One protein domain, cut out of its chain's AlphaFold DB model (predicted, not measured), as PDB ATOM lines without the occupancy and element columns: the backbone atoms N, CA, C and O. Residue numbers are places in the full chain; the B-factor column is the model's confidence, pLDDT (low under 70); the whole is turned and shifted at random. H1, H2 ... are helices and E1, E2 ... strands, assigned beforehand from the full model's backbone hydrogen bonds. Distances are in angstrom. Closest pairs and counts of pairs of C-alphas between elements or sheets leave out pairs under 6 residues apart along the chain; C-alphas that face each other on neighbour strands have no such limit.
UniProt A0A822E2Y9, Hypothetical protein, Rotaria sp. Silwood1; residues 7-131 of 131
ATOM      1  N   ASP A   7      55.126  55.731 214.001       45.50
ATOM      2  CA  ASP A   7      54.716  54.654 213.102       45.50
ATOM      3  C   ASP A   7      55.459  54.670 211.749       45.50
ATOM      4  O   ASP A   7      55.696  53.605 211.178       45.50
ATOM      5  N   ASP A   8      55.953  55.828 211.292       43.31
ATOM      6  CA  ASP A   8      56.724  55.966 210.044       43.31
ATOM      7  C   ASP A   8      58.092  55.266 210.157       43.31
ATOM      8  O   ASP A   8      58.541  54.583 209.232       43.31
ATOM      9  N   ARG A   9      58.726  55.338 211.340       42.69
ATOM     10  CA  ARG A   9      59.965  54.593 211.631       42.69
ATOM     11  C   ARG A   9      59.749  53.087 211.662       42.69
ATOM     12  O   ARG A   9      60.623  52.361 211.205       42.69
ATOM     13  N   LYS A  10      58.599  52.612 212.152       42.72
ATOM     14  CA  LYS A  10      58.315  51.171 212.251       42.72
ATOM     15  C   LYS A  10      58.133  50.534 210.883       42.72
ATOM     16  O   LYS A  10      58.577  49.412 210.688       42.72
ATOM     17  N   ILE A  11      57.519  51.240 209.934       45.50
ATOM     18  CA  ILE A  11      57.346  50.750 208.561       45.50
ATOM     19  C   ILE A  11      58.714  50.621 207.880       45.50
ATOM     20  O   ILE A  11      59.026  49.576 207.315       45.50
ATOM     21  N   VAL A  12      59.571  51.635 208.003       42.00
ATOM     22  CA  VAL A  12      60.923  51.603 207.425       42.00
ATOM     23  C   VAL A  12      61.806  50.552 208.116       42.00
ATOM     24  O   VAL A  12      62.428  49.749 207.426       42.00
ATOM     25  N   GLU A  13      61.810  50.463 209.452       47.16
ATOM     26  CA  GLU A  13      62.575  49.449 210.202       47.16
ATOM     27  C   GLU A  13      62.060  48.013 210.008       47.16
ATOM     28  O   GLU A  13      62.849  47.073 210.087       47.16
ATOM     29  N   TYR A  14      60.768  47.815 209.723       47.78
ATOM     30  CA  TYR A  14      60.198  46.494 209.431       47.78
ATOM     31  C   TYR A  14      60.498  46.034 207.996       47.78
ATOM     32  O   TYR A  14      60.706  44.847 207.746       47.78
ATOM     33  N   LEU A  15      60.559  46.971 207.044       41.56
ATOM     34  CA  LEU A  15      60.759  46.669 205.624       41.56
ATOM     35  C   LEU A  15      62.237  46.566 205.226       41.56
ATOM     36  O   LEU A  15      62.573  45.813 204.307       41.56
ATOM     37  N   TYR A  16      63.130  47.270 205.926       42.75
ATOM     38  CA  TYR A  16      64.566  47.305 205.626       42.75
ATOM     39  C   TYR A  16      65.279  45.938 205.754       42.75
ATOM     40  O   TYR A  16      66.067  45.600 204.873       42.75
ATOM     41  N   PRO A  17      65.005  45.079 206.762       46.66
ATOM     42  CA  PRO A  17      65.677  43.781 206.887       46.66
ATOM     43  C   PRO A  17      65.143  42.724 205.909       46.66
ATOM     44  O   PRO A  17      65.853  41.776 205.574       46.66
ATOM     45  N   LEU A  18      63.888  42.864 205.466       41.69
ATOM     46  CA  LEU A  18      63.208  41.905 204.584       41.69
ATOM     47  C   LEU A  18      63.501  42.149 203.103       41.69
ATOM     48  O   LEU A  18      63.291  41.268 202.270       41.69
ATOM     49  N   THR A  19      64.001  43.335 202.763       44.28
ATOM     50  CA  THR A  19      64.206  43.754 201.384       44.28
ATOM     51  C   THR A  19      65.683  44.089 201.218       44.28
ATOM     52  O   THR A  19      66.169  45.095 201.711       44.28
ATOM     53  N   LYS A  20      66.450  43.215 200.550       46.25
ATOM     54  CA  LYS A  20      67.840  43.498 200.133       46.25
ATOM     55  C   LYS A  20      67.851  44.601 199.064       46.25
ATOM     56  O   LYS A  20      68.100  44.337 197.885       46.25
ATOM     57  N   ILE A  21      67.437  45.801 199.440       47.44
ATOM     58  CA  ILE A  21      67.238  46.938 198.560       47.44
ATOM     59  C   ILE A  21      68.015  48.100 199.158       47.44
ATOM     60  O   ILE A  21      67.666  48.637 200.201       47.44
ATOM     61  N   ASP A  22      69.093  48.459 198.468       44.34
ATOM     62  CA  ASP A  22      70.115  49.379 198.967       44.34
ATOM     63  C   ASP A  22      69.634  50.839 199.054       44.34
ATOM     64  O   ASP A  22      70.255  51.650 199.737       44.34
ATOM     65  N   ASN A  23      68.534  51.190 198.370       46.25
ATOM     66  CA  ASN A  23      67.880  52.492 198.486       46.25
ATOM     67  C   ASN A  23      66.413  52.473 198.011       46.25
ATOM     68  O   ASN A  23      65.967  51.610 197.251       46.25
ATOM     69  N   LEU A  24      65.669  53.487 198.432       47.88
ATOM     70  CA  LEU A  24      64.261  53.686 198.118       47.88
ATOM     71  C   LEU A  24      63.957  53.816 196.615       47.88
ATOM     72  O   LEU A  24      62.951  53.299 196.132       47.88
ATOM     73  N   GLU A  25      64.842  54.456 195.858       47.91
ATOM     74  CA  GLU A  25      64.718  54.581 194.403       47.91
ATOM     75  C   GLU A  25      64.715  53.196 193.726       47.91
ATOM     76  O   GLU A  25      63.939  52.934 192.809       47.91
ATOM     77  N   SER A  26      65.511  52.257 194.240       52.09
ATOM     78  CA  SER A  26      65.574  50.866 193.795       52.09
ATOM     79  C   SER A  26      64.332  50.072 194.204       52.09
ATOM     80  O   SER A  26      63.857  49.243 193.426       52.09
ATOM     81  N   TYR A  27      63.754  50.353 195.378       55.69
ATOM     82  CA  TYR A  27      62.472  49.780 195.814       55.69
ATOM     83  C   TYR A  27      61.356  50.147 194.833       55.69
ATOM     84  O   TYR A  27      60.677  49.278 194.281       55.69
ATOM     85  N   VAL A  28      61.243  51.444 194.560       56.06
ATOM     86  CA  VAL A  28      60.282  52.038 193.637       56.06
ATOM     87  C   VAL A  28      60.487  51.490 192.218       56.06
ATOM     88  O   VAL A  28      59.548  50.986 191.603       56.06
ATOM     89  N   LYS A  29      61.729  51.458 191.726       56.28
ATOM     90  CA  LYS A  29      62.077  50.901 190.411       56.28
ATOM     91  C   LYS A  29      61.725  49.418 190.283       56.28
ATOM     92  O   LYS A  29      61.152  49.037 189.267       56.28
ATOM     93  N   LYS A  30      61.998  48.588 191.296       54.94
ATOM     94  CA  LYS A  30      61.655  47.151 191.282       54.94
ATOM     95  C   LYS A  30      60.146  46.909 191.307       54.94
ATOM     96  O   LYS A  30      59.668  46.069 190.550       54.94
ATOM     97  N   LEU A  31      59.392  47.694 192.083       57.75
ATOM     98  CA  LEU A  31      57.922  47.716 192.033       57.75
ATOM     99  C   LEU A  31      57.390  47.955 190.612       57.75
ATOM    100  O   LEU A  31      56.368  47.390 190.228       57.75
ATOM    101  N   PHE A  32      58.095  48.771 189.821       56.50
ATOM    102  CA  PHE A  32      57.719  49.110 188.446       56.50
ATOM    103  C   PHE A  32      58.273  48.178 187.363       56.50
ATOM    104  O   PHE A  32      57.675  48.078 186.286       56.50
ATOM    105  N   GLU A  33      59.417  47.535 187.609       53.19
ATOM    106  CA  GLU A  33      60.042  46.572 186.690       53.19
ATOM    107  C   GLU A  33      59.270  45.256 186.613       53.19
ATOM    108  O   GLU A  33      59.365  44.553 185.605       53.19
ATOM    109  N   ALA A  34      58.429  44.988 187.612       49.44
ATOM    110  CA  ALA A  34      57.364  44.007 187.551       49.44
ATOM    111  C   ALA A  34      56.332  44.424 186.484       49.44
ATOM    112  O   ALA A  34      55.301  45.042 186.752       49.44
ATOM    113  N   LYS A  35      56.670  44.178 185.216       42.22
ATOM    114  CA  LYS A  35      55.842  44.487 184.053       42.22
ATOM    115  C   LYS A  35      54.509  43.768 184.177       42.22
ATOM    116  O   LYS A  35      54.409  42.592 183.851       42.22
ATOM    117  N   SER A  36      53.474  44.509 184.530       51.31
ATOM    118  CA  SER A  36      52.120  44.057 184.297       51.31
ATOM    119  C   SER A  36      51.247  45.287 184.033       51.31
ATOM    120  O   SER A  36      50.962  46.110 184.900       51.31
ATOM    121  N   THR A  37      50.932  45.524 182.765       44.69
ATOM    122  CA  THR A  37      49.919  46.496 182.340       44.69
ATOM    123  C   THR A  37      49.131  45.799 181.252       44.69
ATOM    124  O   THR A  37      49.651  45.581 180.159       44.69
ATOM    125  N   GLY A  38      47.920  45.366 181.591       50.84
ATOM    126  CA  GLY A  38      46.970  44.822 180.633       50.84
ATOM    127  C   GLY A  38      46.138  45.970 180.086       50.84
ATOM    128  O   GLY A  38      45.179  46.390 180.725       50.84
ATOM    129  N   GLU A  39      46.520  46.508 178.931       51.25
ATOM    130  CA  GLU A  39      45.671  47.437 178.182       51.25
ATOM    131  C   GLU A  39      44.565  46.598 177.522       51.25
ATOM    132  O   GLU A  39      44.810  45.908 176.534       51.25
ATOM    133  N   THR A  40      43.365  46.567 178.109       53.09
ATOM    134  CA  THR A  40      42.235  45.784 177.581       53.09
ATOM    135  C   THR A  40      40.965  46.624 177.514       53.09
ATOM    136  O   THR A  40      40.726  47.481 178.360       53.09
ATOM    137  N   CYS A  41      40.122  46.356 176.515       51.09
ATOM    138  CA  CYS A  41      38.803  46.978 176.383       51.09
ATOM    139  C   CYS A  41      37.739  46.328 177.286       51.09
ATOM    140  O   CYS A  41      36.614  46.819 177.330       51.09
ATOM    141  N   ASN A  42      38.057  45.222 177.971       66.69
ATOM    142  CA  ASN A  42      37.107  44.513 178.828       66.69
ATOM    143  C   ASN A  42      37.696  44.264 180.223       66.69
ATOM    144  O   ASN A  42      38.340  43.246 180.479       66.69
ATOM    145  N   VAL A  43      37.494  45.242 181.108       71.00
ATOM    146  CA  VAL A  43      37.901  45.191 182.520       71.00
ATOM    147  C   VAL A  43      37.218  44.041 183.256       71.00
ATOM    148  O   VAL A  43      37.870  43.368 184.048       71.00
ATOM    149  N   ASP A  44      35.942  43.783 182.962       75.06
ATOM    150  CA  ASP A  44      35.127  42.810 183.692       75.06
ATOM    151  C   ASP A  44      35.717  41.397 183.569       75.06
ATOM    152  O   ASP A  44      35.930  40.722 184.573       75.06
ATOM    153  N   THR A  45      36.138  40.998 182.365       73.62
ATOM    154  CA  THR A  45      36.800  39.699 182.134       73.62
ATOM    155  C   THR A  45      38.148  39.566 182.854       73.62
ATOM    156  O   THR A  45      38.544  38.465 183.235       73.62
ATOM    157  N   MET A  46      38.884  40.664 183.055       76.19
ATOM    158  CA  MET A  46      40.137  40.618 183.824       76.19
ATOM    159  C   MET A  46      39.867  40.510 185.326       76.19
ATOM    160  O   MET A  46      40.607  39.826 186.029       76.19
ATOM    161  N   LEU A  47      38.805  41.157 185.812       77.19
ATOM    162  CA  LEU A  47      38.384  41.068 187.209       77.19
ATOM    163  C   LEU A  47      37.815  39.687 187.558       77.19
ATOM    164  O   LEU A  47      38.043  39.211 188.665       77.19
ATOM    165  N   GLU A  48      37.160  38.995 186.622       83.00
ATOM    166  CA  GLU A  48      36.744  37.592 186.805       83.00
ATOM    167  C   GLU A  48      37.932  36.660 187.088       83.00
ATOM    168  O   GLU A  48      37.801  35.675 187.809       83.00
ATOM    169  N   ARG A  49      39.111  36.997 186.557       81.62
ATOM    170  CA  ARG A  49      40.365  36.252 186.742       81.62
ATOM    171  C   ARG A  49      41.283  36.890 187.784       81.62
ATOM    172  O   ARG A  49      42.468  36.564 187.849       81.62
ATOM    173  N   LYS A  50      40.756  37.802 188.607       83.62
ATOM    174  CA  LYS A  50      41.517  38.535 189.628       83.62
ATOM    175  C   LYS A  50      42.330  37.596 190.515       83.62
ATOM    176  O   LYS A  50      43.508  37.853 190.726       83.62
ATOM    177  N   ASP A  51      41.730  36.515 190.998       85.12
ATOM    178  CA  ASP A  51      42.401  35.597 191.925       85.12
ATOM    179  C   ASP A  51      43.590  34.876 191.270       85.12
ATOM    180  O   ASP A  51      44.629  34.701 191.909       85.12
ATOM    181  N   GLU A  52      43.488  34.539 189.978       83.81
ATOM    182  CA  GLU A  52      44.610  34.004 189.192       83.81
ATOM    183  C   GLU A  52      45.742  35.034 189.101       83.81
ATOM    184  O   GLU A  52      46.896  34.716 189.382       83.81
ATOM    185  N   PHE A  53      45.411  36.290 188.782       82.12
ATOM    186  CA  PHE A  53      46.403  37.362 188.705       82.12
ATOM    187  C   PHE A  53      47.055  37.646 190.056       82.12
ATOM    188  O   PHE A  53      48.271  37.791 190.119       82.12
ATOM    189  N   LEU A  54      46.291  37.691 191.150       84.38
ATOM    190  CA  LEU A  54      46.833  37.888 192.497       84.38
ATOM    191  C   LEU A  54      47.783  36.747 192.889       84.38
ATOM    192  O   LEU A  54      48.816  36.992 193.520       84.38
ATOM    193  N   HIS A  55      47.466  35.510 192.499       85.81
ATOM    194  CA  HIS A  55      48.353  34.370 192.697       85.81
ATOM    195  C   HIS A  55      49.650  34.516 191.886       85.81
ATOM    196  O   HIS A  55      50.738  34.452 192.458       85.81
ATOM    197  N   GLU A  56      49.550  34.795 190.583       81.81
ATOM    198  CA  GLU A  56      50.712  35.004 189.711       81.81
ATOM    199  C   GLU A  56      51.581  36.182 190.167       81.81
ATOM    200  O   GLU A  56      52.807  36.080 190.161       81.81
ATOM    201  N   MET A  57      50.969  37.278 190.617       80.50
ATOM    202  CA  MET A  57      51.664  38.437 191.179       80.50
ATOM    203  C   MET A  57      52.476  38.050 192.414       80.50
ATOM    204  O   MET A  57      53.632  38.452 192.539       80.50
ATOM    205  N   ASN A  58      51.901  37.252 193.313       83.19
ATOM    206  CA  ASN A  58      52.600  36.778 194.504       83.19
ATOM    207  C   ASN A  58      53.754  35.823 194.161       83.19
ATOM    208  O   ASN A  58      54.829  35.921 194.757       83.19
ATOM    209  N   GLU A  59      53.571  34.932 193.188       83.38
ATOM    210  CA  GLU A  59      54.638  34.038 192.728       83.38
ATOM    211  C   GLU A  59      55.756  34.804 192.006       83.38
ATOM    212  O   GLU A  59      56.936  34.568 192.270       83.38
ATOM    213  N   GLU A  60      55.415  35.782 191.164       78.12
ATOM    214  CA  GLU A  60      56.384  36.655 190.495       78.12
ATOM    215  C   GLU A  60      57.155  37.515 191.500       78.12
ATOM    216  O   GLU A  60      58.378  37.626 191.410       78.12
ATOM    217  N   LYS A  61      56.466  38.057 192.510       77.38
ATOM    218  CA  LYS A  61      57.085  38.807 193.606       77.38
ATOM    219  C   LYS A  61      58.160  37.979 194.310       77.38
ATOM    220  O   LYS A  61      59.266  38.477 194.523       77.38
ATOM    221  N   LYS A  62      57.875  36.706 194.615       79.62
ATOM    222  CA  LYS A  62      58.846  35.776 195.219       79.62
ATOM    223  C   LYS A  62      59.987  35.440 194.259       79.62
ATOM    224  O   LYS A  62      61.151  35.533 194.641       79.62
ATOM    225  N   ARG A  63      59.662  35.069 193.017       74.50
ATOM    226  CA  ARG A  63      60.627  34.650 191.986       74.50
ATOM    227  C   ARG A  63      61.639  35.744 191.663       74.50
ATOM    228  O   ARG A  63      62.830  35.466 191.568       74.50
ATOM    229  N   SER A  64      61.165  36.975 191.530       69.44
ATOM    230  CA  SER A  64      61.979  38.136 191.167       69.44
ATOM    231  C   SER A  64      62.503  38.903 192.390       69.44
ATOM    232  O   SER A  64      63.154  39.935 192.236       69.44
ATOM    233  N   ASN A  65      62.262  38.384 193.605       71.88
ATOM    234  CA  ASN A  65      62.645  38.993 194.883       71.88
ATOM    235  C   ASN A  65      62.263  40.485 194.947       71.88
ATOM    236  O   ASN A  65      63.071  41.358 195.287       71.88
ATOM    237  N   LEU A  66      61.030  40.768 194.526       68.81
ATOM    238  CA  LEU A  66      60.465  42.105 194.469       68.81
ATOM    239  C   LEU A  66      59.889  42.459 195.832       68.81
ATOM    240  O   LEU A  66      59.214  41.662 196.478       68.81
ATOM    241  N   ALA A  67      60.115  43.693 196.253       68.81
ATOM    242  CA  ALA A  67      59.596  44.165 197.526       68.81
ATOM    243  C   ALA A  67      58.153  44.693 197.439       68.81
ATOM    244  O   ALA A  67      57.508  44.920 198.459       68.81
ATOM    245  N   GLY A  68      57.623  44.823 196.225       69.12
ATOM    246  CA  GLY A  68      56.201  44.970 195.967       69.12
ATOM    247  C   GLY A  68      55.886  44.793 194.486       69.12
ATOM    248  O   GLY A  68      56.787  44.872 193.650       69.12
ATOM    249  N   ILE A  69      54.622  44.541 194.161       75.56
ATOM    250  CA  ILE A  69      54.138  44.482 192.777       75.56
ATOM    251  C   ILE A  69      52.732  45.073 192.691       75.56
ATOM    252  O   ILE A  69      51.861  44.751 193.492       75.56
ATOM    253  N   LEU A  70      52.508  45.936 191.702       77.50
ATOM    254  CA  LEU A  70      51.203  46.525 191.410       77.50
ATOM    255  C   LEU A  70      50.811  46.165 189.980       77.50
ATOM    256  O   LEU A  70      51.626  46.298 189.066       77.50
ATOM    257  N   PHE A  71      49.562  45.747 189.779       80.94
ATOM    258  CA  PHE A  71      49.039  45.457 188.447       80.94
ATOM    259  C   PHE A  71      47.873  46.373 188.105       80.94
ATOM    260  O   PHE A  71      46.778  46.200 188.625       80.94
ATOM    261  N   SER A  72      48.101  47.339 187.218       79.31
ATOM    262  CA  SER A  72      47.051  48.249 186.760       79.31
ATOM    263  C   SER A  72      46.341  47.703 185.521       79.31
ATOM    264  O   SER A  72      46.963  47.475 184.479       79.31
ATOM    265  N   ILE A  73      45.026  47.558 185.638       80.25
ATOM    266  CA  ILE A  73      44.057  47.297 184.578       80.25
ATOM    267  C   ILE A  73      43.458  48.646 184.181       80.25
ATOM    268  O   ILE A  73      42.777  49.302 184.972       80.25
ATOM    269  N   VAL A  74      43.737  49.076 182.954       77.69
ATOM    270  CA  VAL A  74      43.377  50.416 182.486       77.69
ATOM    271  C   VAL A  74      42.354  50.323 181.363       77.69
ATOM    272  O   VAL A  74      42.648  49.812 180.284       77.69
ATOM    273  N   ASP A  75      41.166  50.863 181.613       77.44
ATOM    274  CA  ASP A  75      40.140  51.112 180.609       77.44
ATOM    275  C   ASP A  75      40.401  52.472 179.958       77.44
ATOM    276  O   ASP A  75      40.116  53.527 180.531       77.44
ATOM    277  N   ILE A  76      40.955  52.454 178.750       75.31
ATOM    278  CA  ILE A  76      41.224  53.674 177.979       75.31
ATOM    279  C   ILE A  76      39.943  54.363 177.489       75.31
ATOM    280  O   ILE A  76      39.966  55.568 177.246       75.31
ATOM    281  N   LEU A  77      38.834  53.627 177.350       75.88
ATOM    282  CA  LEU A  77      37.565  54.157 176.849       75.88
ATOM    283  C   LEU A  77      36.807  54.878 177.963       75.88
ATOM    284  O   LEU A  77      36.304  55.980 177.755       75.88
ATOM    285  N   LYS A  78      36.761  54.278 179.156       77.62
ATOM    286  CA  LYS A  78      36.158  54.881 180.357       77.62
ATOM    287  C   LYS A  78      37.135  55.746 181.156       77.62
ATOM    288  O   LYS A  78      36.735  56.312 182.168       77.62
ATOM    289  N   GLN A  79      38.394  55.832 180.717       80.12
ATOM    290  CA  GLN A  79      39.494  56.501 181.422       80.12
ATOM    291  C   GLN A  79      39.566  56.089 182.894       80.12
ATOM    292  O   GLN A  79      39.590  56.931 183.790       80.12
ATOM    293  N   LYS A  80      39.566  54.778 183.140       83.38
ATOM    294  CA  LYS A  80      39.535  54.216 184.488       83.38
ATOM    295  C   LYS A  80      40.717  53.287 184.718       83.38
ATOM    296  O   LYS A  80      40.972  52.408 183.907       83.38
ATOM    297  N   ASN A  81      41.412  53.454 185.836       85.31
ATOM    298  CA  ASN A  81      42.497  52.586 186.268       85.31
ATOM    299  C   ASN A  81      42.095  51.855 187.547       85.31
ATOM    300  O   ASN A  81      41.979  52.459 188.611       85.31
ATOM    301  N   LEU A  82      41.921  50.544 187.426       87.06
ATOM    302  CA  LEU A  82      41.782  49.640 188.554       87.06
ATOM    303  C   LEU A  82      43.103  48.921 188.761       87.06
ATOM    304  O   LEU A  82      43.606  48.277 187.850       87.06
ATOM    305  N   THR A  83      43.673  49.008 189.951       87.19
ATOM    306  CA  THR A  83      44.941  48.355 190.266       87.19
ATOM    307  C   THR A  83      44.723  47.215 191.245       87.19
ATOM    308  O   THR A  83      44.144  47.419 192.306       87.19
ATOM    309  N   LEU A  84      45.183  46.018 190.886       85.44
ATOM    310  CA  LEU A  84      45.185  44.864 191.772       85.44
ATOM    311  C   LEU A  84      46.306  44.989 192.800       85.44
ATOM    312  O   LEU A  84      47.433  45.379 192.476       85.44
ATOM    313  N   ILE A  85      45.969  44.620 194.028       89.06
ATOM    314  CA  ILE A  85      46.796  44.750 195.216       89.06
ATOM    315  C   ILE A  85      46.986  43.346 195.811       89.06
ATOM    316  O   ILE A  85      46.034  42.781 196.342       89.06
ATOM    317  N   PRO A  86      48.184  42.743 195.704       82.62
ATOM    318  CA  PRO A  86      48.413  41.336 196.043       82.62
ATOM    319  C   PRO A  86      48.511  41.065 197.548       82.62
ATOM    320  O   PRO A  86      48.502  39.899 197.945       82.62
ATOM    321  N   GLY A  87      48.635  42.108 198.375       82.38
ATOM    322  CA  GLY A  87      48.781  41.987 199.819       82.38
ATOM    323  C   GLY A  87      48.706  43.322 200.561       82.38
ATOM    324  O   GLY A  87      48.641  44.397 199.963       82.38
ATOM    325  N   GLU A  88      48.737  43.234 201.891       77.94
ATOM    326  CA  GLU A  88      48.533  44.368 202.805       77.94
ATOM    327  C   GLU A  88      49.596  45.466 202.664       77.94
ATOM    328  O   GLU A  88      49.308  46.647 202.852       77.94
ATOM    329  N   HIS A  89      50.830  45.093 202.315       74.88
ATOM    330  CA  HIS A  89      51.926  46.048 202.160       74.88
ATOM    331  C   HIS A  89      51.664  47.025 201.008       74.88
ATOM    332  O   HIS A  89      51.728  48.244 201.164       74.88
ATOM    333  N   GLU A  90      51.312  46.488 199.841       79.75
ATOM    334  CA  GLU A  90      50.932  47.275 198.674       79.75
ATOM    335  C   GLU A  90      49.659  48.090 198.929       79.75
ATOM    336  O   GLU A  90      49.569  49.231 198.477       79.75
ATOM    337  N   GLU A  91      48.708  47.545 199.691       83.00
ATOM    338  CA  GLU A  91      47.499  48.261 200.096       83.00
ATOM    339  C   GLU A  91      47.830  49.515 200.908       83.00
ATOM    340  O   GLU A  91      47.355  50.601 200.575       83.00
ATOM    341  N   GLN A  92      48.674  49.396 201.935       78.81
ATOM    342  CA  GLN A  92      49.077  50.530 202.769       78.81
ATOM    343  C   GLN A  92      49.771  51.617 201.943       78.81
ATOM    344  O   GLN A  92      49.414  52.793 202.044       78.81
ATOM    345  N   VAL A  93      50.711  51.223 201.076       79.62
ATOM    346  CA  VAL A  93      51.411  52.153 200.178       79.62
ATOM    347  C   VAL A  93      50.424  52.854 199.247       79.62
ATOM    348  O   VAL A  93      50.482  54.074 199.107       79.62
ATOM    349  N   VAL A  94      49.501  52.121 198.621       83.62
ATOM    350  CA  VAL A  94      48.554  52.704 197.663       83.62
ATOM    351  C   VAL A  94      47.548  53.625 198.350       83.62
ATOM    352  O   VAL A  94      47.316  54.733 197.859       83.62
ATOM    353  N   ARG A  95      47.011  53.233 199.511       83.31
ATOM    354  CA  ARG A  95      46.124  54.084 200.319       83.31
ATOM    355  C   ARG A  95      46.811  55.384 200.711       83.31
ATOM    356  O   ARG A  95      46.235  56.455 200.541       83.31
ATOM    357  N   ALA A  96      48.046  55.305 201.194       79.62
ATOM    358  CA  ALA A  96      48.767  56.472 201.678       79.62
ATOM    359  C   ALA A  96      49.259  57.381 200.534       79.62
ATOM    360  O   ALA A  96      49.100  58.601 200.605       79.62
ATOM    361  N   ALA A  97      49.791  56.802 199.453       82.38
ATOM    362  CA  ALA A  97      50.327  57.554 198.321       82.38
ATOM    363  C   ALA A  97      49.224  58.166 197.444       82.38
ATOM    364  O   ALA A  97      49.296  59.339 197.073       82.38
ATOM    365  N   PHE A  98      48.184  57.394 197.116       85.19
ATOM    366  CA  PHE A  98      47.142  57.823 196.180       85.19
ATOM    367  C   PHE A  98      45.881  58.356 196.856       85.19
ATOM    368  O   PHE A  98      45.069  58.980 196.168       85.19
ATOM    369  N   LYS A  99      45.736  58.174 198.179       86.31
ATOM    370  CA  LYS A  99      44.547  58.560 198.961       86.31
ATOM    371  C   LYS A  99      43.270  57.923 198.416       86.31
ATOM    372  O   LYS A  99      42.244  58.585 198.279       86.31
ATOM    373  N   VAL A 100      43.373  56.647 198.059       87.44
ATOM    374  CA  VAL A 100      42.279  55.838 197.516       87.44
ATOM    375  C   VAL A 100      41.984  54.682 198.454       87.44
ATOM    376  O   VAL A 100      42.883  54.196 199.138       87.44
ATOM    377  N   ASP A 101      40.739  54.226 198.464       85.19
ATOM    378  CA  ASP A 101      40.381  52.998 199.156       85.19
ATOM    379  C   ASP A 101      40.706  51.773 198.304       85.19
ATOM    380  O   ASP A 101      40.562  51.779 197.078       85.19
ATOM    381  N   VAL A 102      41.125  50.709 198.984       87.69
ATOM    382  CA  VAL A 102      41.280  49.377 198.403       87.69
ATOM    383  C   VAL A 102      40.116  48.531 198.894       87.69
ATOM    384  O   VAL A 102      39.872  48.431 200.093       87.69
ATOM    385  N   ASN A 103      39.367  47.950 197.968       88.06
ATOM    386  CA  ASN A 103      38.261  47.059 198.278       88.06
ATOM    387  C   ASN A 103      38.481  45.755 197.530       88.06
ATOM    388  O   ASN A 103      38.714  45.778 196.325       88.06
ATOM    389  N   ASP A 104      38.418  44.632 198.244       88.44
ATOM    390  CA  ASP A 104      38.538  43.300 197.643       88.44
ATOM    391  C   ASP A 104      39.811  43.145 196.774       88.44
ATOM    392  O   ASP A 104      39.778  42.648 195.645       88.44
ATOM    393  N   CYS A 105      40.946  43.628 197.299       88.56
ATOM    394  CA  CYS A 105      42.250  43.653 196.624       88.56
ATOM    395  C   CYS A 105      42.307  44.530 195.356       88.56
ATOM    396  O   CYS A 105      43.217  44.377 194.542       88.56
ATOM    397  N   ILE A 106      41.358  45.454 195.174       89.56
ATOM    398  CA  ILE A 106      41.299  46.380 194.037       89.56
ATOM    399  C   ILE A 106      41.333  47.825 194.544       89.56
ATOM    400  O   ILE A 106      40.492  48.243 195.337       89.56
ATOM    401  N   ALA A 107      42.283  48.606 194.038       90.44
ATOM    402  CA  ALA A 107      42.373  50.045 194.234       90.44
ATOM    403  C   ALA A 107      41.853  50.789 192.998       90.44
ATOM    404  O   ALA A 107      42.306  50.527 191.882       90.44
ATOM    405  N   ASP A 108      40.948  51.750 193.179       90.81
ATOM    406  CA  ASP A 108      40.514  52.630 192.088       90.81
ATOM    407  C   ASP A 108      41.433  53.857 192.015       90.81
ATOM    408  O   ASP A 108      41.333  54.783 192.818       90.81
ATOM    409  N   LEU A 109      42.352  53.867 191.046       87.38
ATOM    410  CA  LEU A 109      43.262  54.987 190.800       87.38
ATOM    411  C   LEU A 109      42.635  56.081 189.920       87.38
ATOM    412  O   LEU A 109      43.324  57.051 189.578       87.38
ATOM    413  N   GLY A 110      41.349  55.970 189.578       86.88
ATOM    414  CA  GLY A 110      40.616  56.951 188.789       86.88
ATOM    415  C   GLY A 110      41.178  57.085 187.376       86.88
ATOM    416  O   GLY A 110      41.469  56.092 186.717       86.88
ATOM    417  N   SER A 111      41.371  58.318 186.907       83.94
ATOM    418  CA  SER A 111      41.808  58.615 185.536       83.94
ATOM    419  C   SER A 111      43.321  58.576 185.315       83.94
ATOM    420  O   SER A 111      43.809  59.143 184.343       83.94
ATOM    421  N   ARG A 112      44.085  57.943 186.214       82.06
ATOM    422  CA  ARG A 112      45.547  57.843 186.094       82.06
ATOM    423  C   ARG A 112      45.910  56.742 185.101       82.06
ATOM    424  O   ARG A 112      46.013  55.577 185.470       82.06
ATOM    425  N   ILE A 113      46.102  57.095 183.838       75.50
ATOM    426  CA  ILE A 113      46.391  56.157 182.740       75.50
ATOM    427  C   ILE A 113      47.906  55.978 182.571       75.50
ATOM    428  O   ILE A 113      48.413  54.885 182.310       75.50
ATOM    429  N   SER A 114      48.669  57.058 182.727       77.31
ATOM    430  CA  SER A 114      50.095  57.095 182.443       77.31
ATOM    431  C   SER A 114      50.916  56.731 183.669       77.31
ATOM    432  O   SER A 114      51.214  57.575 184.514       77.31
ATOM    433  N   ARG A 115      51.405  55.487 183.718       73.50
ATOM    434  CA  ARG A 115      52.284  55.027 184.806       73.50
ATOM    435  C   ARG A 115      53.438  55.997 185.076       73.50
ATOM    436  O   ARG A 115      53.602  56.453 186.199       73.50
ATOM    437  N   LYS A 116      54.187  56.387 184.037       72.19
ATOM    438  CA  LYS A 116      55.382  57.245 184.171       72.19
ATOM    439  C   LYS A 116      55.098  58.676 184.621       72.19
ATOM    440  O   LYS A 116      55.985  59.299 185.185       72.19
ATOM    441  N   LYS A 117      53.914  59.214 184.327       74.62
ATOM    442  CA  LYS A 117      53.586  60.617 184.623       74.62
ATOM    443  C   LYS A 117      52.684  60.779 185.841       74.62
ATOM    444  O   LYS A 117      52.710  61.831 186.459       74.62
ATOM    445  N   GLU A 118      51.897  59.760 186.171       78.38
ATOM    446  CA  GLU A 118      50.809  59.878 187.147       78.38
ATOM    447  C   GLU A 118      50.936  58.896 188.314       78.38
ATOM    448  O   GLU A 118      50.437  59.189 189.396       78.38
ATOM    449  N   ILE A 119      51.601  57.751 188.122       79.62
ATOM    450  CA  ILE A 119      51.788  56.741 189.178       79.62
ATOM    451  C   ILE A 119      53.186  56.855 189.786       79.62
ATOM    452  O   ILE A 119      53.311  56.993 191.001       79.62
ATOM    453  N   ILE A 120      54.229  56.859 188.947       75.94
ATOM    454  CA  ILE A 120      55.631  56.927 189.386       75.94
ATOM    455  C   ILE A 120      55.889  58.160 190.261       75.94
ATOM    456  O   ILE A 120      56.321  57.968 191.395       75.94
ATOM    457  N   PRO A 121      55.556  59.396 189.833       79.88
ATOM    458  CA  PRO A 121      55.906  60.578 190.617       79.88
ATOM    459  C   PRO A 121      55.185  60.642 191.965       79.88
ATOM    460  O   PRO A 121      55.714  61.198 192.920       79.88
ATOM    461  N   VAL A 122      53.978  60.069 192.063       82.81
ATOM    462  CA  VAL A 122      53.208  60.028 193.315       82.81
ATOM    463  C   VAL A 122      53.855  59.072 194.310       82.81
ATOM    464  O   VAL A 122      54.006  59.421 195.477       82.81
ATOM    465  N   LEU A 123      54.281  57.894 193.848       76.62
ATOM    466  CA  LEU A 123      54.999  56.937 194.686       76.62
ATOM    467  C   LEU A 123      56.375  57.478 195.078       76.62
ATOM    468  O   LEU A 123      56.703  57.467 196.257       76.62
ATOM    469  N   GLU A 124      57.149  58.021 194.137       74.62
ATOM    470  CA  GLU A 124      58.435  58.665 194.437       74.62
ATOM    471  C   GLU A 124      58.276  59.793 195.458       74.62
ATOM    472  O   GLU A 124      59.031  59.852 196.422       74.62
ATOM    473  N   ALA A 125      57.274  60.664 195.298       76.50
ATOM    474  CA  ALA A 125      57.003  61.731 196.253       76.50
ATOM    475  C   ALA A 125      56.585  61.187 197.624       76.50
ATOM    476  O   ALA A 125      57.067  61.693 198.637       76.50
ATOM    477  N   TYR A 126      55.727  60.164 197.672       77.75
ATOM    478  CA  TYR A 126      55.325  59.502 198.916       77.75
ATOM    479  C   TYR A 126      56.537  58.944 199.656       77.75
ATOM    480  O   TYR A 126      56.718  59.187 200.844       77.75
ATOM    481  N   PHE A 127      57.400  58.242 198.940       70.06
ATOM    482  CA  PHE A 127      58.565  57.613 199.520       70.06
ATOM    483  C   PHE A 127      59.645  58.637 199.913       70.06
ATOM    484  O   PHE A 127      60.157  58.571 201.026       70.06
ATOM    485  N   ASN A 128      59.922  59.647 199.079       71.38
ATOM    486  CA  ASN A 128      60.880  60.718 199.389       71.38
ATOM    487  C   ASN A 128      60.418  61.636 200.530       71.38
ATOM    488  O   ASN A 128      61.251  62.192 201.236       71.38
ATOM    489  N   SER A 129      59.108  61.829 200.705       63.78
ATOM    490  CA  SER A 129      58.565  62.641 201.808       63.78
ATOM    491  C   SER A 129      58.558  61.894 203.143       63.78
ATOM    492  O   SER A 129      58.466  62.535 204.186       63.78
ATOM    493  N   ASN A 130      58.650  60.562 203.092       51.41
ATOM    494  CA  ASN A 130      58.675  59.655 204.240       51.41
ATOM    495  C   ASN A 130      60.067  59.011 204.453       51.41
ATOM    496  O   ASN A 130      60.161  57.978 205.113       51.41
ATOM    497  N   SER A 131      61.127  59.604 203.879       45.59
ATOM    498  CA  SER A 131      62.543  59.218 204.052       45.59
ATOM    499  C   SER A 131      63.312  60.181 204.945       45.59
ATOM    500  O   SER A 131      62.985  61.390 204.928       45.59
TER     501      SER A 131
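Overview. This is residues 7 to 131 of the 131 residues of the protein "Hypothetical protein" of Rotaria sp. Silwood1 (UniProt A0A822E2Y9). A twisted four-stranded sheet sits at one end of the domain, with H5 packed along its edge strand E4, and H6 crossing H5 about perpendicularly with H2 side by side with it. H3 and H4 graze the sheet, while H1 lies off at the far end of the long axis. The printed part has 125 residues, with six named helices and four named strands in the order H1 H2 E1 H3 H4 E2 E3 H5 E4 H6; the sheet, order E1 E2 E3 E4, is mixed, and so is the class, helices and strands. It is compact, with a radius of gyration of the C-alphas of 14.2 A and spans of 40 by 28 by 23 A.

Arrangement. Inner strands E2, residues 71 to 75, and E3, residues 80 to 84, are an antiparallel hairpin, with N 73 and O 82 2.7 A apart. E4, residues 106 to 110, is antiparallel to E3, with N 83 and O 107 2.8 A apart. Edge strand E1, residues 37 to 39, is parallel to E2 at 16 degrees; C-alphas 38 and 73 face each other at 5.5 A, but no N and O across this pair are within hydrogen-bond range. H3, residues 43 to 48, and H4, residues 50 to 63, meet only through their link; both only graze the sheet, H3 with Val 43 nearest Asp 75, C-alphas 6.6 A apart, and H4 with Leu 54 nearest Leu 84, C-alphas 7.2 A apart. E1, H3, H4 and E2 form a strand-helix-strand unit, two parallel neighbour strands with helices between, its crossover right-handed. H5, residues 88 to 98, is on the sheet at a height of 10.2 A, over E4 and along it at 12 degrees on the local plane. H6, residues 115 to 129, touches H5 with residues 122 to 126 alone, about perpendicular at 82 degrees; the closest C-alphas, of Ala 97 and Tyr 126, are 5.4 A apart. H2, residues 24 to 33, touches H6 at a shallow tilt of 25 degrees, opposite ways, with C-alphas of Val 28 and Glu 124 closest at 6.9 A. H1, residues 7 to 15, touches no helix and is not on the sheet. Every O i to N i+4 pair is within hydrogen-bond range in H1, H2, H3, H4 and H5, and 8 of 11 are in H6.

Along the chain. H1 begins at C-alpha 7, (54.716, 54.654, 213.102), and spans 12.5 A; H2 spans 14.1 A, H4 19.6 A, H5 15.1 A and H6 19.7 A. E2 and E3 each measure 13.1 A, E4 11.8 A, H3 8.8 A and E1 6.0 A. E4 begins at C-alpha 106, (41.299, 46.380, 194.037), and H6 ends at C-alpha 129, (58.565, 62.641, 201.808).

Size, cuts and confidence. The C-alphas farthest apart, of Pro 17 and Leu 77, are 42.4 A apart. The printed part has no cut and no long link. Mean pLDDT of the printed part is 70.5; it is under 70 at residues 7 to 42, 64, 66 to 68 and 129 to 131.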